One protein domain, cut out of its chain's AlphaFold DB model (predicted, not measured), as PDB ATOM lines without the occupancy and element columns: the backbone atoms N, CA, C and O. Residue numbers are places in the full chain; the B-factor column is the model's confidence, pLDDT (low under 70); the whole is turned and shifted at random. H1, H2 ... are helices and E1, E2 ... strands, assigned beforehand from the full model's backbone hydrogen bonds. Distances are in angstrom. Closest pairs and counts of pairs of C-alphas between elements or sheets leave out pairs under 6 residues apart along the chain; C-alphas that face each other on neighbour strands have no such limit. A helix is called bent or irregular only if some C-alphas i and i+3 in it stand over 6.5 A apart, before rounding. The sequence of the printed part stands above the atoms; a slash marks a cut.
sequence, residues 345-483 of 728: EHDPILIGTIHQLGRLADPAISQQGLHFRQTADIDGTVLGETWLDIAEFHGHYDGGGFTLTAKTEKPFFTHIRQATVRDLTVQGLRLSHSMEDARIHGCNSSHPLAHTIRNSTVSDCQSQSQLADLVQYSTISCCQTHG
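AT A GLANCE: This is residues 345 to 483 of the 728 residues of a protein of Comamonadaceae bacterium NML970147 (UniProt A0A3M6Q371). What is the main picture? The chain is wound in stacked turns, a solenoid whose walls are the sheet E1 E2 E4 E7 E10 E12 E14, the sheet E3 E6 E9 E11 E13, and a third row that begins with the short pairing of residues 378 to 379 with E5, goes on through E5 and E8, and ends in short pairings of residues 444 to 445, 462 to 463 and 480 to 481. H1 caps the first end of the stack near E1 and E3. What is it made of? The printed part has 139 residues with three named helices and fourteen named strands, in the order E1 H1 H2 E2 H3 and then E3 to E14; the class is mixed and each sheet is parallel. It is compact, with a radius of gyration of the C-alphas of 13.5 A and spans of 33 by 31 by 23 A.

HOW THE PARTS SIT: How is the largest sheet ordered? E1 (349 to 351), E2 (370 to 374), E4 (395 to 398), E7 (420 to 422), E10 (439 to 441), E12 (457 to 459) and E14 (475 to 477) are parallel neighbours in that order. Within hydrogen-bond range are N 349 of E1 and O 371 of E2, 2.8 A, and N 458 of E12 and O 475 of E14, 2.9 A. How do the other strands pair? E3 (390 to 393), E6 (413 to 417), E9 (432 to 436), E11 (452 to 454) and E13 (468 to 472) are parallel neighbours in that order, with N 393 and O 415 of E3 and E6 at 2.9 A. E5 (403 to 405) and E8 (425 to 427) are parallel neighbours, with N 404 and O 425 at 2.8 A; E7 runs on into E8 across a break of 2 residues, at 78 degrees. Where are the helices? H1 (354 to 361) and H2 (363 to 366) stand between E1 and E2 in a strand-helix-strand unit, two parallel neighbour strands with helices between, its crossover right-handed. H1 only grazes both larger sheets and H2 only grazes that of E3, the closest C-alphas to E3 being Ala 361 and Ile 390, 4.5 A, and Ser 366 and Phe 393, 4.9 A. H3 (381 to 386) is not on either; its C-alpha closest to E5 is that of Thr 381, 6.3 A from that of Thr 405. What of their backbones? O i to N i+4 pairs within range are 1 of 4 in H1 and 0 of 2 in H3, O i to N i+3 pairs 5 of 5 and 2 of 3; H2 is too short for an O i to N i+4 pair.

IN THESE COORDINATES: Where do the elements begin and end? E1 begins at C-alpha 349, (2.282, -17.582, -14.534), and E14 ends at C-alpha 477, (-7.052, -12.514, -41.227). Which are longer? From first to last C-alpha, E2 measures 13.4 A, H1 11.5 A and E9 10.6 A. Is a helix irregular? H3 is, with C-alphas 382 and 385 9.2 A apart.

THE WHOLE: How far does it reach? The two C-alphas farthest apart, of Asp 347 and Gly 483, are 38.6 A apart. Is it unbroken and confident? The printed part has no cut, no link is long, and no printed residue is under 70 in pLDDT.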
ATOM      1  N   GLU A 345       8.728 -18.512 -20.633       85.06
ATOM      2  CA  GLU A 345       8.006 -19.248 -21.681       85.06
ATOM      3  C   GLU A 345       7.721 -20.718 -21.310       85.06
ATOM      4  O   GLU A 345       6.636 -21.232 -21.574       85.06
ATOM      5  N   HIS A 346       8.673 -21.392 -20.655       85.56
ATOM      6  CA  HIS A 346       8.545 -22.799 -20.251       85.56
ATOM      7  C   HIS A 346       7.840 -23.004 -18.901       85.56
ATOM      8  O   HIS A 346       7.526 -24.138 -18.547       85.56
ATOM      9  N   ASP A 347       7.603 -21.931 -18.145       87.88
ATOM     10  CA  ASP A 347       6.961 -21.964 -16.830       87.88
ATOM     11  C   ASP A 347       6.137 -20.674 -16.619       87.88
ATOM     12  O   ASP A 347       6.549 -19.772 -15.871       87.88
ATOM     13  N   PRO A 348       5.000 -20.549 -17.338       90.38
ATOM     14  CA  PRO A 348       4.176 -19.347 -17.335       90.38
ATOM     15  C   PRO A 348       3.457 -19.160 -15.999       90.38
ATOM     16  O   PRO A 348       3.175 -20.115 -15.274       90.38
ATOM     17  N   ILE A 349       3.100 -17.915 -15.696       91.00
ATOM     18  CA  ILE A 349       2.282 -17.582 -14.534       91.00
ATOM     19  C   ILE A 349       0.857 -18.097 -14.749       91.00
ATOM     20  O   ILE A 349       0.180 -17.695 -15.695       91.00
ATOM     21  N   LEU A 350       0.387 -18.960 -13.850       91.50
ATOM     22  CA  LEU A 350      -0.942 -19.564 -13.938       91.50
ATOM     23  C   LEU A 350      -2.015 -18.656 -13.324       91.50
ATOM     24  O   LEU A 350      -1.911 -18.249 -12.162       91.50
ATOM     25  N   ILE A 351      -3.064 -18.377 -14.098       90.56
ATOM     26  CA  ILE A 351      -4.209 -17.548 -13.712       90.56
ATOM     27  C   ILE A 351      -5.480 -18.409 -13.726       90.56
ATOM     28  O   ILE A 351      -6.009 -18.744 -14.779       90.56
ATOM     29  N   GLY A 352      -5.992 -18.770 -12.551       87.19
ATOM     30  CA  GLY A 352      -7.213 -19.579 -12.417       87.19
ATOM     31  C   GLY A 352      -8.327 -18.918 -11.607       87.19
ATOM     32  O   GLY A 352      -9.401 -19.487 -11.466       87.19
ATOM     33  N   THR A 353      -8.084 -17.739 -11.030       87.44
ATOM     34  CA  THR A 353      -9.049 -17.040 -10.168       87.44
ATOM     35  C   THR A 353      -9.034 -15.539 -10.428       87.44
ATOM     36  O   THR A 353      -8.009 -14.976 -10.817       87.44
ATOM     37  N   ILE A 354     -10.142 -14.860 -10.117       85.81
ATOM     38  CA  ILE A 354     -10.257 -13.400 -10.259       85.81
ATOM     39  C   ILE A 354      -9.217 -12.635  -9.418       85.81
ATOM     40  O   ILE A 354      -8.717 -11.597  -9.841       85.81
ATOM     41  N   HIS A 355      -8.818 -13.170  -8.258       85.25
ATOM     42  CA  HIS A 355      -7.786 -12.562  -7.411       85.25
ATOM     43  C   HIS A 355      -6.389 -12.645  -8.046       85.25
ATOM     44  O   HIS A 355      -5.619 -11.689  -7.976       85.25
ATOM     45  N   GLN A 356      -6.051 -13.776  -8.680       87.31
ATOM     46  CA  GLN A 356      -4.803 -13.911  -9.441       87.31
ATOM     47  C   GLN A 356      -4.811 -12.996 -10.664       87.31
ATOM     48  O   GLN A 356      -3.811 -12.336 -10.926       87.31
ATOM     49  N   LEU A 357      -5.954 -12.896 -11.350       87.12
ATOM     50  CA  LEU A 357      -6.122 -11.986 -12.478       87.12
ATOM     51  C   LEU A 357      -5.930 -10.521 -12.063       87.12
ATOM     52  O   LEU A 357      -5.261  -9.761 -12.756       87.12
ATOM     53  N   GLY A 358      -6.421 -10.138 -10.882       85.06
ATOM     54  CA  GLY A 358      -6.248  -8.785 -10.355       85.06
ATOM     55  C   GLY A 358      -4.800  -8.373 -10.097       85.06
ATOM     56  O   GLY A 358      -4.510  -7.182 -10.026       85.06
ATOM     57  N   ARG A 359      -3.858  -9.324 -10.028       87.62
ATOM     58  CA  ARG A 359      -2.424  -9.013  -9.945       87.62
ATOM     59  C   ARG A 359      -1.881  -8.394 -11.232       87.62
ATOM     60  O   ARG A 359      -0.867  -7.713 -11.155       87.62
ATOM     61  N   LEU A 360      -2.550  -8.572 -12.374       87.00
ATOM     62  CA  LEU A 360      -2.169  -7.909 -13.622       87.00
ATOM     63  C   LEU A 360      -2.471  -6.401 -13.600       87.00
ATOM     64  O   LEU A 360      -1.990  -5.691 -14.469       87.00
ATOM     65  N   ALA A 361      -3.213  -5.880 -12.618       87.38
ATOM     66  CA  ALA A 361      -3.340  -4.431 -12.442       87.38
ATOM     67  C   ALA A 361      -2.047  -3.784 -11.894       87.38
ATOM     68  O   ALA A 361      -1.913  -2.564 -11.916       87.38
ATOM     69  N   ASP A 362      -1.100  -4.583 -11.386       87.12
ATOM     70  CA  ASP A 362       0.206  -4.118 -10.917       87.12
ATOM     71  C   ASP A 362       1.166  -3.936 -12.113       87.12
ATOM     72  O   ASP A 362       1.521  -4.932 -12.758       87.12
ATOM     73  N   PRO A 363       1.642  -2.707 -12.405       86.75
ATOM     74  CA  PRO A 363       2.551  -2.453 -13.526       86.75
ATOM     75  C   PRO A 363       3.852  -3.254 -13.442       86.75
ATOM     76  O   PRO A 363       4.429  -3.616 -14.467       86.75
ATOM     77  N   ALA A 364       4.302  -3.593 -12.226       84.62
ATOM     78  CA  ALA A 364       5.493  -4.413 -12.030       84.62
ATOM     79  C   ALA A 364       5.320  -5.853 -12.541       84.62
ATOM     80  O   ALA A 364       6.306  -6.573 -12.643       84.62
ATOM     81  N   ILE A 365       4.093  -6.280 -12.842       85.75
ATOM     82  CA  ILE A 365       3.783  -7.600 -13.397       85.75
ATOM     83  C   ILE A 365       3.350  -7.464 -14.858       85.75
ATOM     84  O   ILE A 365       3.866  -8.184 -15.712       85.75
ATOM     85  N   SER A 366       2.437  -6.538 -15.166       86.75
ATOM     86  CA  SER A 366       1.842  -6.434 -16.504       86.75
ATOM     87  C   SER A 366       2.774  -5.876 -17.573       86.75
ATOM     88  O   SER A 366       2.503  -6.095 -18.747       86.75
ATOM     89  N   GLN A 367       3.850  -5.174 -17.203       90.44
ATOM     90  CA  GLN A 367       4.756  -4.505 -18.151       90.44
ATOM     91  C   GLN A 367       6.135  -5.177 -18.260       90.44
ATOM     92  O   GLN A 367       7.036  -4.653 -18.908       90.44
ATOM     93  N   GLN A 368       6.338  -6.334 -17.621       86.31
ATOM     94  CA  GLN A 368       7.636  -7.026 -17.626       86.31
ATOM     95  C   GLN A 368       7.848  -7.976 -18.814       86.31
ATOM     96  O   GLN A 368       8.907  -8.594 -18.906       86.31
ATOM     97  N   GLY A 369       6.873  -8.124 -19.717       86.56
ATOM     98  CA  GLY A 369       6.998  -9.048 -20.848       86.56
ATOM     99  C   GLY A 369       6.838 -10.523 -20.460       86.56
ATOM    100  O   GLY A 369       7.330 -11.400 -21.165       86.56
ATOM    101  N   LEU A 370       6.195 -10.809 -19.326       91.69
ATOM    102  CA  LEU A 370       6.068 -12.164 -18.780       91.69
ATOM    103  C   LEU A 370       5.042 -13.010 -19.548       91.69
ATOM    104  O   LEU A 370       4.161 -12.486 -20.236       91.69
ATOM    105  N   HIS A 371       5.140 -14.332 -19.393       93.31
ATOM    106  CA  HIS A 371       4.177 -15.292 -19.929       93.31
ATOM    107  C   HIS A 371       3.129 -15.669 -18.880       93.31
ATOM    108  O   HIS A 371       3.468 -16.078 -17.769       93.31
ATOM    109  N   PHE A 372       1.858 -15.589 -19.260       94.25
ATOM    110  CA  PHE A 372       0.687 -15.909 -18.452       94.25
ATOM    111  C   PHE A 372      -0.146 -16.979 -19.149       94.25
ATOM    112  O   PHE A 372      -0.283 -16.964 -20.374       94.25
ATOM    113  N   ARG A 373      -0.731 -17.886 -18.367       94.56
ATOM    114  CA  ARG A 373      -1.644 -18.912 -18.865       94.56
ATOM    115  C   ARG A 373      -2.874 -19.023 -17.984       94.56
ATOM    116  O   ARG A 373      -2.758 -19.279 -16.785       94.56
ATOM    117  N   GLN A 374      -4.046 -18.876 -18.581       94.06
ATOM    118  CA  GLN A 374      -5.306 -19.100 -17.899       94.06
ATOM    119  C   GLN A 374      -5.580 -20.603 -17.762       94.06
ATOM    120  O   GLN A 374      -5.313 -21.384 -18.675       94.06
ATOM    121  N   THR A 375      -6.073 -21.021 -16.597       92.69
ATOM    122  CA  THR A 375      -6.287 -22.444 -16.272       92.69
ATOM    123  C   THR A 375      -7.739 -22.800 -15.968       92.69
ATOM    124  O   THR A 375      -8.031 -23.968 -15.727       92.69
ATOM    125  N   ALA A 376      -8.630 -21.813 -15.905       91.12
ATOM    126  CA  ALA A 376     -10.051 -21.995 -15.627       91.12
ATOM    127  C   ALA A 376     -10.856 -20.800 -16.150       91.12
ATOM    128  O   ALA A 376     -10.298 -19.721 -16.359       91.12
ATOM    129  N   ASP A 377     -12.168 -20.974 -16.301       92.38
ATOM    130  CA  ASP A 377     -13.087 -19.858 -16.523       92.38
ATOM    131  C   ASP A 377     -13.101 -18.925 -15.307       92.38
ATOM    132  O   ASP A 377     -13.063 -19.369 -14.155       92.38
ATOM    133  N   ILE A 378     -13.149 -17.619 -15.560       92.12
ATOM    134  CA  ILE A 378     -13.107 -16.589 -14.523       92.12
ATOM    135  C   ILE A 378     -14.362 -15.731 -14.633       92.12
ATOM    136  O   ILE A 378     -14.550 -14.991 -15.598       92.12
ATOM    137  N   ASP A 379     -15.203 -15.794 -13.605       88.38
ATOM    138  CA  ASP A 379     -16.356 -14.913 -13.457       88.38
ATOM    139  C   ASP A 379     -16.001 -13.732 -12.545       88.38
ATOM    140  O   ASP A 379     -15.747 -13.890 -11.347       88.38
ATOM    141  N   GLY A 380     -15.956 -12.536 -13.126       84.62
ATOM    142  CA  GLY A 380     -15.760 -11.275 -12.419       84.62
ATOM    143  C   GLY A 380     -16.975 -10.349 -12.487       84.62
ATOM    144  O   GLY A 380     -16.843  -9.154 -12.223       84.62
ATOM    145  N   THR A 381     -18.166 -10.867 -12.803       85.00
ATOM    146  CA  THR A 381     -19.423 -10.089 -12.817       85.00
ATOM    147  C   THR A 381     -19.706  -9.386 -11.488       85.00
ATOM    148  O   THR A 381     -20.247  -8.280 -11.484       85.00
ATOM    149  N   VAL A 382     -19.266  -9.977 -10.372       77.94
ATOM    150  CA  VAL A 382     -19.398  -9.433  -9.010       77.94
ATOM    151  C   VAL A 382     -18.662  -8.096  -8.830       77.94
ATOM    152  O   VAL A 382     -19.046  -7.301  -7.977       77.94
ATOM    153  N   LEU A 383     -17.630  -7.812  -9.635       77.88
ATOM    154  CA  LEU A 383     -16.857  -6.569  -9.532       77.88
ATOM    155  C   LEU A 383     -17.586  -5.356 -10.131       77.88
ATOM    156  O   LEU A 383     -17.337  -4.232  -9.697       77.88
ATOM    157  N   GLY A 384     -18.481  -5.548 -11.106       75.31
ATOM    158  CA  GLY A 384     -19.213  -4.455 -11.762       75.31
ATOM    159  C   GLY A 384     -18.310  -3.280 -12.180       75.31
ATOM    160  O   GLY A 384     -17.362  -3.446 -12.949       75.31
ATOM    161  N   GLU A 385     -18.576  -2.084 -11.642       70.69
ATOM    162  CA  GLU A 385     -17.802  -0.856 -11.911       70.69
ATOM    163  C   GLU A 385     -16.389  -0.849 -11.295       70.69
ATOM    164  O   GLU A 385     -15.497  -0.138 -11.773       70.69
ATOM    165  N   THR A 386     -16.151  -1.687 -10.281       75.81
ATOM    166  CA  THR A 386     -14.833  -1.887  -9.643       75.81
ATOM    167  C   THR A 386     -13.941  -2.869 -10.407       75.81
ATOM    168  O   THR A 386     -12.995  -3.424  -9.851       75.81
ATOM    169  N   TRP A 387     -14.238  -3.090 -11.692       83.31
ATOM    170  CA  TRP A 387     -13.434  -3.917 -12.585       83.31
ATOM    171  C   TRP A 387     -11.946  -3.536 -12.569       83.31
ATOM    172  O   TRP A 387     -11.591  -2.362 -12.410       83.31
ATOM    173  N   LEU A 388     -11.103  -4.553 -12.764       83.25
ATOM    174  CA  LEU A 388      -9.647  -4.460 -12.796       83.25
ATOM    175  C   LEU A 388      -9.193  -3.432 -13.838       83.25
ATOM    176  O   LEU A 388      -9.544  -3.538 -15.011       83.25
ATOM    177  N   ASP A 389      -8.397  -2.454 -13.414       82.44
ATOM    178  CA  ASP A 389      -7.834  -1.449 -14.314       82.44
ATOM    179  C   ASP A 389      -6.415  -1.851 -14.727       82.44
ATOM    180  O   ASP A 389      -5.425  -1.467 -14.102       82.44
ATOM    181  N   ILE A 390      -6.320  -2.696 -15.755       88.75
ATOM    182  CA  ILE A 390      -5.037  -3.079 -16.347       88.75
ATOM    183  C   ILE A 390      -4.690  -2.039 -17.410       88.75
ATOM    184  O   ILE A 390      -5.034  -2.182 -18.586       88.75
ATOM    185  N   ALA A 391      -4.034  -0.965 -16.973       87.69
ATOM    186  CA  ALA A 391      -3.747   0.189 -17.820       87.69
ATOM    187  C   ALA A 391      -2.912  -0.176 -19.059       87.69
ATOM    188  O   ALA A 391      -3.252   0.212 -20.175       87.69
ATOM    189  N   GLU A 392      -1.838  -0.946 -18.883       91.75
ATOM    190  CA  GLU A 392      -0.952  -1.333 -19.980       91.75
ATOM    191  C   GLU A 392      -0.390  -2.740 -19.764       91.75
ATOM    192  O   GLU A 392       0.037  -3.088 -18.657       91.75
ATOM    193  N   PHE A 393      -0.404  -3.537 -20.833       94.94
ATOM    194  CA  PHE A 393       0.050  -4.923 -20.839       94.94
ATOM    195  C   PHE A 393       1.105  -5.165 -21.921       94.94
ATOM    196  O   PHE A 393       0.827  -4.989 -23.113       94.94
ATOM    197  N   HIS A 394       2.291  -5.601 -21.485       92.50
ATOM    198  CA  HIS A 394       3.421  -6.064 -22.290       92.50
ATOM    199  C   HIS A 394       3.727  -7.518 -21.900       92.50
ATOM    200  O   HIS A 394       4.004  -7.804 -20.732       92.50
ATOM    201  N   GLY A 395       3.702  -8.449 -22.855       91.00
ATOM    202  CA  GLY A 395       3.991  -9.865 -22.598       91.00
ATOM    203  C   GLY A 395       3.095 -10.829 -23.361       91.00
ATOM    204  O   GLY A 395       2.522 -10.484 -24.392       91.00
ATOM    205  N   HIS A 396       2.987 -12.057 -22.863       94.81
ATOM    206  CA  HIS A 396       2.256 -13.137 -23.522       94.81
ATOM    207  C   HIS A 396       1.114 -13.619 -22.632       94.81
ATOM    208  O   HIS A 396       1.366 -14.143 -21.553       94.81
ATOM    209  N   TYR A 397      -0.132 -13.474 -23.075       95.81
ATOM    210  CA  TYR A 397      -1.302 -14.001 -22.377       95.81
ATOM    211  C   TYR A 397      -1.946 -15.122 -23.194       95.81
ATOM    212  O   TYR A 397      -2.482 -14.889 -24.276       95.81
ATOM    213  N   ASP A 398      -1.892 -16.342 -22.671       95.69
ATOM    214  CA  ASP A 398      -2.561 -17.514 -23.226       95.69
ATOM    215  C   ASP A 398      -3.854 -17.780 -22.445       95.69
ATOM    216  O   ASP A 398      -3.814 -18.215 -21.294       95.69
ATOM    217  N   GLY A 399      -5.002 -17.501 -23.059       91.50
ATOM    218  CA  GLY A 399      -6.318 -17.741 -22.472       91.50
ATOM    219  C   GLY A 399      -6.694 -19.222 -22.386       91.50
ATOM    220  O   GLY A 399      -7.641 -19.557 -21.680       91.50
ATOM    221  N   GLY A 400      -5.970 -20.122 -23.062       89.88
ATOM    222  CA  GLY A 400      -6.215 -21.565 -23.018       89.88
ATOM    223  C   GLY A 400      -7.599 -22.005 -23.515       89.88
ATOM    224  O   GLY A 400      -8.011 -23.125 -23.226       89.88
ATOM    225  N   GLY A 401      -8.326 -21.134 -24.219       88.75
ATOM    226  CA  GLY A 401      -9.717 -21.323 -24.634       88.75
ATOM    227  C   GLY A 401     -10.753 -21.007 -23.549       88.75
ATOM    228  O   GLY A 401     -11.948 -21.161 -23.796       88.75
ATOM    229  N   PHE A 402     -10.326 -20.567 -22.364       94.00
ATOM    230  CA  PHE A 402     -11.221 -20.261 -21.250       94.00
ATOM    231  C   PHE A 402     -11.912 -18.901 -21.413       94.00
ATOM    232  O   PHE A 402     -11.481 -18.014 -22.160       94.00
ATOM    233  N   THR A 403     -13.013 -18.744 -20.683       93.38
ATOM    234  CA  THR A 403     -13.872 -17.564 -20.711       93.38
ATOM    235  C   THR A 403     -13.614 -16.657 -19.513       93.38
ATOM    236  O   THR A 403     -13.519 -17.102 -18.369       93.38
ATOM    237  N   LEU A 404     -13.533 -15.356 -19.780       93.25
ATOM    238  CA  LEU A 404     -13.542 -14.285 -18.796       93.25
ATOM    239  C   LEU A 404     -14.857 -13.512 -18.913       93.25
ATOM    240  O   LEU A 404     -15.095 -12.836 -19.917       93.25
ATOM    241  N   THR A 405     -15.693 -13.577 -17.881       91.88
ATOM    242  CA  THR A 405     -17.002 -12.912 -17.871       91.88
ATOM    243  C   THR A 405     -16.984 -11.711 -16.934       91.88
ATOM    244  O   THR A 405     -16.599 -11.819 -15.772       91.88
ATOM    245  N   ALA A 406     -17.438 -10.559 -17.421       88.75
ATOM    246  CA  ALA A 406     -17.627  -9.349 -16.630       88.75
ATOM    247  C   ALA A 406     -18.905  -8.619 -17.056       88.75
ATOM    248  O   ALA A 406     -19.484  -8.908 -18.097       88.75
ATOM    249  N   LYS A 407     -19.354  -7.649 -16.258       85.56
ATOM    250  CA  LYS A 407     -20.455  -6.749 -16.631       85.56
ATOM    251  C   LYS A 407     -20.002  -5.309 -16.433       85.56
ATOM    252  O   LYS A 407     -20.282  -4.702 -15.404       85.56
ATOM    253  N   THR A 408     -19.225  -4.807 -17.389       84.06
ATOM    254  CA  THR A 408     -18.565  -3.500 -17.300       84.06
ATOM    255  C   THR A 408     -18.354  -2.896 -18.685       84.06
ATOM    256  O   THR A 408     -18.228  -3.612 -19.675       84.06
ATOM    257  N   GLU A 409     -18.283  -1.570 -18.762       81.62
ATOM    258  CA  GLU A 409     -17.896  -0.877 -19.997       81.62
ATOM    259  C   GLU A 409     -16.371  -0.817 -20.188       81.62
ATOM    260  O   GLU A 409     -15.887  -0.538 -21.292       81.62
ATOM    261  N   LYS A 410     -15.608  -1.091 -19.119       87.00
ATOM    262  CA  LYS A 410     -14.146  -1.068 -19.144       87.00
ATOM    263  C   LYS A 410     -13.584  -2.236 -19.969       87.00
ATOM    264  O   LYS A 410     -14.153  -3.329 -19.964       87.00
ATOM    265  N   PRO A 411     -12.473  -2.026 -20.693       90.75
ATOM    266  CA  PRO A 411     -11.768  -3.110 -21.362       90.75
ATOM    267  C   PRO A 411     -11.109  -4.063 -20.361       90.75
ATOM    268  O   PRO A 411     -10.872  -3.703 -19.210       90.75
ATOM    269  N   PHE A 412     -10.771  -5.269 -20.819       93.00
ATOM    270  CA  PHE A 412      -9.904  -6.158 -20.051       93.00
ATOM    271  C   PHE A 412      -8.485  -5.580 -19.951       93.00
ATOM    272  O   PHE A 412      -7.979  -5.389 -18.850       93.00
ATOM    273  N   PHE A 413      -7.891  -5.221 -21.091       93.88
ATOM    274  CA  PHE A 413      -6.644  -4.461 -21.165       93.88
ATOM    275  C   PHE A 413      -6.919  -3.061 -21.704       93.88
ATOM    276  O   PHE A 413      -7.433  -2.919 -22.806       93.88
ATOM    277  N   THR A 414      -6.560  -1.994 -21.004       93.94
ATOM    278  CA  THR A 414      -6.751  -0.651 -21.574       93.94
ATOM    279  C   THR A 414      -5.830  -0.453 -22.785       93.94
ATOM    280  O   THR A 414      -6.298  -0.109 -23.874       93.94
ATOM    281  N   HIS A 415      -4.545  -0.784 -22.645       95.25
ATOM    282  CA  HIS A 415      -3.577  -0.777 -23.739       95.25
ATOM    283  C   HIS A 415      -2.817  -2.105 -23.817       95.25
ATOM    284  O   HIS A 415      -2.233  -2.556 -22.835       95.25
ATOM    285  N   ILE A 416      -2.786  -2.712 -25.002       95.94
ATOM    286  CA  ILE A 416      -1.926  -3.858 -25.317       95.94
ATOM    287  C   ILE A 416      -0.787  -3.334 -26.184       95.94
ATOM    288  O   ILE A 416      -1.049  -2.791 -27.261       95.94
ATOM    289  N   ARG A 417       0.455  -3.497 -25.723       94.69
ATOM    290  CA  ARG A 417       1.645  -3.052 -26.453       94.69
ATOM    291  C   ARG A 417       2.726  -4.113 -26.479       94.69
ATOM    292  O   ARG A 417       3.019  -4.691 -25.439       94.69
ATOM    293  N   GLN A 418       3.326  -4.342 -27.650       93.06
ATOM    294  CA  GLN A 418       4.440  -5.292 -27.815       93.06
ATOM    295  C   GLN A 418       4.143  -6.658 -27.174       93.06
ATOM    296  O   GLN A 418       4.975  -7.261 -26.499       93.06
ATOM    297  N   ALA A 419       2.904  -7.115 -27.337       95.38
ATOM    298  CA  ALA A 419       2.349  -8.227 -26.585       95.38
ATOM    299  C   ALA A 419       1.629  -9.215 -27.499       95.38
ATOM    300  O   ALA A 419       1.167  -8.876 -28.588       95.38
ATOM    301  N   THR A 420       1.519 -10.454 -27.031       96.06
ATOM    302  CA  THR A 420       0.744 -11.504 -27.688       96.06
ATOM    303  C   THR A 420      -0.402 -11.927 -26.786       96.06
ATOM    304  O   THR A 420      -0.172 -12.276 -25.631       96.06
ATOM    305  N   VAL A 421      -1.624 -11.944 -27.309       96.56
ATOM    306  CA  VAL A 421      -2.786 -12.509 -26.616       96.56
ATOM    307  C   VAL A 421      -3.394 -13.575 -27.505       96.56
ATOM    308  O   VAL A 421      -3.672 -13.307 -28.674       96.56
ATOM    309  N   ARG A 422      -3.592 -14.777 -26.965       96.69
ATOM    310  CA  ARG A 422      -4.210 -15.865 -27.718       96.69
ATOM    311  C   ARG A 422      -5.292 -16.602 -26.951       96.69
ATOM    312  O   ARG A 422      -5.252 -16.628 -25.723       96.69
ATOM    313  N   ASP A 423      -6.204 -17.218 -27.694       95.06
ATOM    314  CA  ASP A 423      -7.165 -18.216 -27.216       95.06
ATOM    315  C   ASP A 423      -7.982 -17.746 -26.002       95.06
ATOM    316  O   ASP A 423      -8.168 -18.482 -25.034       95.06
ATOM    317  N   LEU A 424      -8.440 -16.492 -26.015       94.75
ATOM    318  CA  LEU A 424      -9.173 -15.886 -24.902       94.75
ATOM    319  C   LEU A 424     -10.583 -15.482 -25.326       94.75
ATOM    320  O   LEU A 424     -10.758 -14.696 -26.258       94.75
ATOM    321  N   THR A 425     -11.589 -15.942 -24.583       95.12
ATOM    322  CA  THR A 425     -12.974 -15.488 -24.756       95.12
ATOM    323  C   THR A 425     -13.336 -14.475 -23.674       95.12
ATOM    324  O   THR A 425     -13.287 -14.795 -22.492       95.12
ATOM    325  N   VAL A 426     -13.734 -13.258 -24.052       93.19
ATOM    326  CA  VAL A 426     -14.222 -12.214 -23.137       93.19
ATOM    327  C   VAL A 426     -15.720 -11.963 -23.341       93.19
ATOM    328  O   VAL A 426     -16.185 -11.676 -24.446       93.19
ATOM    329  N   GLN A 427     -16.504 -12.072 -22.268       92.62
ATOM    330  CA  GLN A 427     -17.957 -11.893 -22.287       92.62
ATOM    331  C   GLN A 427     -18.383 -10.725 -21.400       92.62
ATOM    332  O   GLN A 427     -18.013 -10.645 -20.233       92.62
ATOM    333  N   GLY A 428     -19.184  -9.818 -21.958       87.69
ATOM    334  CA  GLY A 428     -19.700  -8.638 -21.260       87.69
ATOM    335  C   GLY A 428     -18.669  -7.525 -21.022       87.69
ATOM    336  O   GLY A 428     -18.950  -6.584 -20.285       87.69
ATOM    337  N   LEU A 429     -17.518  -7.609 -21.697       89.00
ATOM    338  CA  LEU A 429     -16.494  -6.568 -21.818       89.00
ATOM    339  C   LEU A 429     -15.769  -6.676 -23.170       89.00
ATOM    340  O   LEU A 429     -15.923  -7.670 -23.880       89.00
ATOM    341  N   ARG A 430     -14.982  -5.653 -23.521       91.44
ATOM    342  CA  ARG A 430     -14.075  -5.672 -24.686       91.44
ATOM    343  C   ARG A 430     -12.696  -6.204 -24.304       91.44
ATOM    344  O   ARG A 430     -12.269  -6.019 -23.165       91.44
ATOM    345  N   LEU A 431     -11.965  -6.775 -25.262       93.44
ATOM    346  CA  LEU A 431     -10.600  -7.251 -25.013       93.44
ATOM    347  C   LEU A 431      -9.655  -6.083 -24.724       93.44
ATOM    348  O   LEU A 431      -8.943  -6.106 -23.721       93.44
ATOM    349  N   SER A 432      -9.665  -5.058 -25.582       94.69
ATOM    350  CA  SER A 432      -8.842  -3.874 -25.360       94.69
ATOM    351  C   SER A 432      -9.499  -2.560 -25.768       94.69
ATOM    352  O   SER A 432     -10.466  -2.538 -26.530       94.69
ATOM    353  N   HIS A 433      -8.989  -1.437 -25.260       94.19
ATOM    354  CA  HIS A 433      -9.245  -0.142 -25.885       94.19
ATOM    355  C   HIS A 433      -8.272   0.091 -27.054       94.19
ATOM    356  O   HIS A 433      -8.720   0.327 -28.175       94.19
ATOM    357  N   SER A 434      -6.959  -0.056 -26.849       96.00
ATOM    358  CA  SER A 434      -5.951   0.121 -27.907       96.00
ATOM    359  C   SER A 434      -4.972  -1.044 -27.995       96.00
ATOM    360  O   SER A 434      -4.495  -1.548 -26.980       96.00
ATOM    361  N   MET A 435      -4.616  -1.418 -29.219       96.12
ATOM    362  CA  MET A 435      -3.617  -2.437 -29.535       96.12
ATOM    363  C   MET A 435      -2.547  -1.834 -30.446       96.12
ATOM    364  O   MET A 435      -2.881  -1.234 -31.468       96.12
ATOM    365  N   GLU A 436      -1.281  -1.968 -30.064       96.00
ATOM    366  CA  GLU A 436      -0.132  -1.430 -30.795       96.00
ATOM    367  C   GLU A 436       1.024  -2.436 -30.757       96.00
ATOM    368  O   GLU A 436       1.332  -2.972 -29.697       96.00
ATOM    369  N   ASP A 437       1.644  -2.736 -31.900       95.25
ATOM    370  CA  ASP A 437       2.711  -3.750 -31.991       95.25
ATOM    371  C   ASP A 437       2.309  -5.115 -31.393       95.25
ATOM    372  O   ASP A 437       3.115  -5.805 -30.765       95.25
ATOM    373  N   ALA A 438       1.036  -5.493 -31.530       95.38
ATOM    374  CA  ALA A 438       0.455  -6.641 -30.849       95.38
ATOM    375  C   ALA A 438       0.127  -7.795 -31.806       95.38
ATOM    376  O   ALA A 438      -0.190  -7.597 -32.982       95.38
ATOM    377  N   ARG A 439       0.153  -9.025 -31.281       97.00
ATOM    378  CA  ARG A 439      -0.322 -10.227 -31.979       97.00
ATOM    379  C   ARG A 439      -1.516 -10.818 -31.248       97.00
ATOM    380  O   ARG A 439      -1.377 -11.277 -30.119       97.00
ATOM    381  N   ILE A 440      -2.676 -10.815 -31.892       97.19
ATOM    382  CA  ILE A 440      -3.918 -11.354 -31.338       97.19
ATOM    383  C   ILE A 440      -4.356 -12.551 -32.182       97.19
ATOM    384  O   ILE A 440      -4.414 -12.453 -33.409       97.19
ATOM    385  N   HIS A 441      -4.640 -13.681 -31.542       96.88
ATOM    386  CA  HIS A 441      -5.005 -14.917 -32.236       96.88
ATOM    387  C   HIS A 441      -6.095 -15.689 -31.488       96.88
ATOM    388  O   HIS A 441      -5.970 -15.885 -30.287       96.88
ATOM    389  N   GLY A 442      -7.152 -16.148 -32.158       94.69
ATOM    390  CA  GLY A 442      -8.142 -17.029 -31.515       94.69
ATOM    391  C   GLY A 442      -8.970 -16.371 -30.399       94.69
ATOM    392  O   GLY A 442      -9.479 -17.062 -29.518       94.69
ATOM    393  N   CYS A 443      -9.070 -15.038 -30.369       95.00
ATOM    394  CA  CYS A 443      -9.778 -14.318 -29.308       95.00
ATOM    395  C   CYS A 443     -11.231 -14.008 -29.686       95.00
ATOM    396  O   CYS A 443     -11.510 -13.490 -30.768       95.00
ATOM    397  N   ASN A 444     -12.150 -14.228 -28.745       93.81
ATOM    398  CA  ASN A 444     -13.582 -14.004 -28.935       93.81
ATOM    399  C   ASN A 444     -14.099 -12.921 -27.988       93.81
ATOM    400  O   ASN A 444     -13.741 -12.907 -26.815       93.81
ATOM    401  N   SER A 445     -14.962 -12.029 -28.472       92.75
ATOM    402  CA  SER A 445     -15.499 -10.919 -27.679       92.75
ATOM    403  C   SER A 445     -16.995 -10.706 -27.919       92.75
ATOM    404  O   SER A 445     -17.468 -10.726 -29.055       92.75
ATOM    405  N   SER A 446     -17.769 -10.449 -26.861       89.50
ATOM    406  CA  SER A 446     -19.178 -10.039 -27.014       89.50
ATOM    407  C   SER A 446     -19.330  -8.558 -27.410       89.50
ATOM    408  O   SER A 446     -20.379  -8.131 -27.882       89.50
ATOM    409  N   HIS A 447     -18.286  -7.762 -27.191       90.50
ATOM    410  CA  HIS A 447     -18.193  -6.331 -27.493       90.50
ATOM    411  C   HIS A 447     -17.168  -6.082 -28.610       90.50
ATOM    412  O   HIS A 447     -16.489  -7.028 -29.015       90.50
ATOM    413  N   PRO A 448     -16.997  -4.832 -29.095       91.50
ATOM    414  CA  PRO A 448     -15.857  -4.483 -29.940       91.50
ATOM    415  C   PRO A 448     -14.548  -5.104 -29.436       91.50
ATOM    416  O   PRO A 448     -14.246  -4.932 -28.260       91.50
ATOM    417  N   LEU A 449     -13.780  -5.813 -30.268       93.25
ATOM    418  CA  LEU A 449     -12.523  -6.434 -29.819       93.25
ATOM    419  C   LEU A 449     -11.534  -5.362 -29.332       93.25
ATOM    420  O   LEU A 449     -10.946  -5.483 -28.255       93.25
ATOM    421  N   ALA A 450     -11.405  -4.289 -30.111       94.38
ATOM    422  CA  ALA A 450     -10.636  -3.101 -29.776       94.38
ATOM    423  C   ALA A 450     -11.408  -1.826 -30.138       94.38
ATOM    424  O   ALA A 450     -12.385  -1.864 -30.881       94.38
ATOM    425  N   HIS A 451     -10.963  -0.665 -29.660       94.06
ATOM    426  CA  HIS A 451     -11.310   0.603 -30.305       94.06
ATOM    427  C   HIS A 451     -10.302   0.922 -31.420       94.06
ATOM    428  O   HIS A 451     -10.683   1.326 -32.517       94.06
ATOM    429  N   THR A 452      -9.007   0.707 -31.183       96.44
ATOM    430  CA  THR A 452      -7.955   1.004 -32.165       96.44
ATOM    431  C   THR A 452      -6.924  -0.115 -32.248       96.44
ATOM    432  O   THR A 452      -6.470  -0.611 -31.221       96.44
ATOM    433  N   ILE A 453      -6.545  -0.483 -33.472       97.25
ATOM    434  CA  ILE A 453      -5.538  -1.502 -33.788       97.25
ATOM    435  C   ILE A 453      -4.485  -0.857 -34.695       97.25
ATOM    436  O   ILE A 453      -4.819  -0.383 -35.784       97.25
ATOM    437  N   ARG A 454      -3.226  -0.811 -34.247       97.19
ATOM    438  CA  ARG A 454      -2.096  -0.248 -35.000       97.19
ATOM    439  C   ARG A 454      -0.907  -1.194 -35.046       97.19
ATOM    440  O   ARG A 454      -0.593  -1.816 -34.037       97.19
ATOM    441  N   ASN A 455      -0.232  -1.270 -36.191       96.19
ATOM    442  CA  ASN A 455       0.978  -2.080 -36.386       96.19
ATOM    443  C   ASN A 455       0.874  -3.505 -35.805       96.19
ATOM    444  O   ASN A 455       1.789  -4.005 -35.160       96.19
ATOM    445  N   SER A 456      -0.301  -4.120 -35.936       97.00
ATOM    446  CA  SER A 456      -0.652  -5.349 -35.225       97.00
ATOM    447  C   SER A 456      -1.156  -6.413 -36.191       97.00
ATOM    448  O   SER A 456      -1.632  -6.115 -37.288       97.00
ATOM    449  N   THR A 457      -1.084  -7.670 -35.765       97.12
ATOM    450  CA  THR A 457      -1.661  -8.799 -36.498       97.12
ATOM    451  C   THR A 457      -2.799  -9.400 -35.691       97.12
ATOM    452  O   THR A 457      -2.580  -9.808 -34.549       97.12
ATOM    453  N   VAL A 458      -3.994  -9.477 -36.273       96.94
ATOM    454  CA  VAL A 458      -5.176 -10.076 -35.638       96.94
ATOM    455  C   VAL A 458      -5.666 -11.227 -36.504       96.94
ATOM    456  O   VAL A 458      -5.920 -11.040 -37.689       96.94
ATOM    457  N   SER A 459      -5.773 -12.420 -35.931       96.81
ATOM    458  CA  SER A 459      -6.121 -13.631 -36.679       96.81
ATOM    459  C   SER A 459      -7.129 -14.494 -35.937       96.81
ATOM    460  O   SER A 459      -7.092 -14.558 -34.710       96.81
ATOM    461  N   ASP A 460      -8.037 -15.137 -36.668       95.25
ATOM    462  CA  ASP A 460      -8.959 -16.150 -36.127       95.25
ATOM    463  C   ASP A 460      -9.805 -15.651 -34.941       95.25
ATOM    464  O   ASP A 460     -10.115 -16.388 -34.010       95.25
ATOM    465  N   CYS A 461     -10.148 -14.360 -34.939       94.81
ATOM    466  CA  CYS A 461     -10.894 -13.722 -33.858       94.81
ATOM    467  C   CYS A 461     -12.365 -13.520 -34.226       94.81
ATOM    468  O   CYS A 461     -12.699 -13.227 -35.379       94.81
ATOM    469  N   GLN A 462     -13.247 -13.594 -33.228       94.38
ATOM    470  CA  GLN A 462     -14.678 -13.364 -33.418       94.38
ATOM    471  C   GLN A 462     -15.206 -12.250 -32.518       94.38
ATOM    472  O   GLN A 462     -14.824 -12.116 -31.355       94.38
ATOM    473  N   SER A 463     -16.135 -11.456 -33.046       92.88
ATOM    474  CA  SER A 463     -16.865 -10.456 -32.270       92.88
ATOM    475  C   SER A 463     -18.363 -10.501 -32.549       92.88
ATOM    476  O   SER A 463     -18.805 -10.523 -33.699       92.88
ATOM    477  N   GLN A 464     -19.175 -10.461 -31.493       88.44
ATOM    478  CA  GLN A 464     -20.634 -10.329 -31.627       88.44
ATOM    479  C   GLN A 464     -21.074  -8.911 -32.028       88.44
ATOM    480  O   GLN A 464     -22.231  -8.694 -32.373       88.44
ATOM    481  N   SER A 465     -20.164  -7.939 -31.991       89.38
ATOM    482  CA  SER A 465     -20.408  -6.562 -32.413       89.38
ATOM    483  C   SER A 465     -19.485  -6.239 -33.591       89.38
ATOM    484  O   SER A 465     -19.606  -6.859 -34.644       89.38
ATOM    485  N   GLN A 466     -18.560  -5.300 -33.416       92.88
ATOM    486  CA  GLN A 466     -17.526  -4.925 -34.380       92.88
ATOM    487  C   GLN A 466     -16.153  -5.469 -33.986       92.88
ATOM    488  O   GLN A 466     -15.947  -5.904 -32.853       92.88
ATOM    489  N   LEU A 467     -15.178  -5.418 -34.887       93.88
ATOM    490  CA  LEU A 467     -13.796  -5.730 -34.543       93.88
ATOM    491  C   LEU A 467     -13.106  -4.502 -33.937       93.88
ATOM    492  O   LEU A 467     -12.617  -4.575 -32.810       93.88
ATOM    493  N   ALA A 468     -13.102  -3.368 -34.647       95.50
ATOM    494  CA  ALA A 468     -12.491  -2.125 -34.171       95.50
ATOM    495  C   ALA A 468     -13.047  -0.862 -34.840       95.50
ATOM    496  O   ALA A 468     -13.539  -0.910 -35.959       95.50
ATOM    497  N   ASP A 469     -12.901   0.307 -34.212       94.88
ATOM    498  CA  ASP A 469     -13.231   1.576 -34.876       94.88
ATOM    499  C   ASP A 469     -12.168   1.929 -35.930       94.88
ATOM    500  O   ASP A 469     -12.502   2.290 -37.059       94.88
ATOM    501  N   LEU A 470     -10.884   1.794 -35.587       96.69
ATOM    502  CA  LEU A 470      -9.763   2.120 -36.472       96.69
ATOM    503  C   LEU A 470      -8.768   0.962 -36.570       96.69
ATOM    504  O   LEU A 470      -8.240   0.513 -35.553       96.69
ATOM    505  N   VAL A 471      -8.452   0.564 -37.802       97.38
ATOM    506  CA  VAL A 471      -7.382  -0.382 -38.144       97.38
ATOM    507  C   VAL A 471      -6.337   0.347 -38.980       97.38
ATOM    508  O   VAL A 471      -6.672   0.918 -40.019       97.38
ATOM    509  N   GLN A 472      -5.078   0.337 -38.541       96.94
ATOM    510  CA  GLN A 472      -4.000   1.065 -39.210       96.94
ATOM    511  C   GLN A 472      -2.695   0.259 -39.277       96.94
ATOM    512  O   GLN A 472      -2.280  -0.297 -38.263       96.94
ATOM    513  N   TYR A 473      -2.024   0.201 -40.433       96.25
ATOM    514  CA  TYR A 473      -0.749  -0.535 -40.601       96.25
ATOM    515  C   TYR A 473      -0.808  -1.987 -40.100       96.25
ATOM    516  O   TYR A 473       0.152  -2.495 -39.534       96.25
ATOM    517  N   SER A 474      -1.972  -2.626 -40.197       96.19
ATOM    518  CA  SER A 474      -2.251  -3.889 -39.510       96.19
ATOM    519  C   SER A 474      -2.769  -4.936 -40.480       96.19
ATOM    520  O   SER A 474      -3.467  -4.613 -41.445       96.19
ATOM    521  N   THR A 475      -2.462  -6.197 -40.191       97.44
ATOM    522  CA  THR A 475      -2.964  -7.344 -40.951       97.44
ATOM    523  C   THR A 475      -4.041  -8.044 -40.143       97.44
ATOM    524  O   THR A 475      -3.809  -8.424 -38.995       97.44
ATOM    525  N   ILE A 476      -5.217  -8.221 -40.738       96.88
ATOM    526  CA  ILE A 476      -6.333  -8.925 -40.116       96.88
ATOM    527  C   ILE A 476      -6.747 -10.086 -41.009       96.88
ATOM    528  O   ILE A 476      -7.046  -9.881 -42.185       96.88
ATOM    529  N   SER A 477      -6.752 -11.301 -40.466       96.38
ATOM    530  CA  SER A 477      -7.052 -12.514 -41.227       96.38
ATOM    531  C   SER A 477      -8.053 -13.425 -40.523       96.38
ATOM    532  O   SER A 477      -8.035 -13.534 -39.302       96.38
ATOM    533  N   CYS A 478      -8.917 -14.105 -41.278       94.88
ATOM    534  CA  CYS A 478      -9.817 -15.143 -40.747       94.88
ATOM    535  C   CYS A 478     -10.720 -14.677 -39.585       94.88
ATOM    536  O   CYS A 478     -11.073 -15.462 -38.710       94.88
ATOM    537  N   CYS A 479     -11.069 -13.388 -39.530       95.12
ATOM    538  CA  CYS A 479     -11.876 -12.833 -38.442       95.12
ATOM    539  C   CYS A 479     -13.352 -12.707 -38.832       95.12
ATOM    540  O   CYS A 479     -13.674 -12.406 -39.984       95.12
ATOM    541  N   GLN A 480     -14.252 -12.862 -37.858       95.12
ATOM    542  CA  GLN A 480     -15.697 -12.772 -38.083       95.12
ATOM    543  C   GLN A 480     -16.381 -11.780 -37.137       95.12
ATOM    544  O   GLN A 480     -16.150 -11.792 -35.928       95.12
ATOM    545  N   THR A 481     -17.282 -10.959 -37.677       95.25
ATOM    546  CA  THR A 481     -18.130 -10.049 -36.896       95.25
ATOM    547  C   THR A 481     -19.606 -10.229 -37.227       95.25
ATOM    548  O   THR A 481     -19.953 -10.483 -38.376       95.25
ATOM    549  N   HIS A 482     -20.491 -10.090 -36.236       90.12
ATOM    550  CA  HIS A 482     -21.943 -10.036 -36.485       90.12
ATOM    551  C   HIS A 482     -22.406  -8.646 -36.944       90.12
ATOM    552  O   HIS A 482     -23.334  -8.546 -37.738       90.12
ATOM    553  N   GLY A 483     -21.779  -7.577 -36.450       88.94
ATOM    554  CA  GLY A 483     -22.012  -6.212 -36.915       88.94
ATOM    555  C   GLY A 483     -20.960  -5.761 -37.927       88.94
ATOM    556  O   GLY A 483     -20.228  -6.572 -38.496       88.94
TER     557      GLY A 483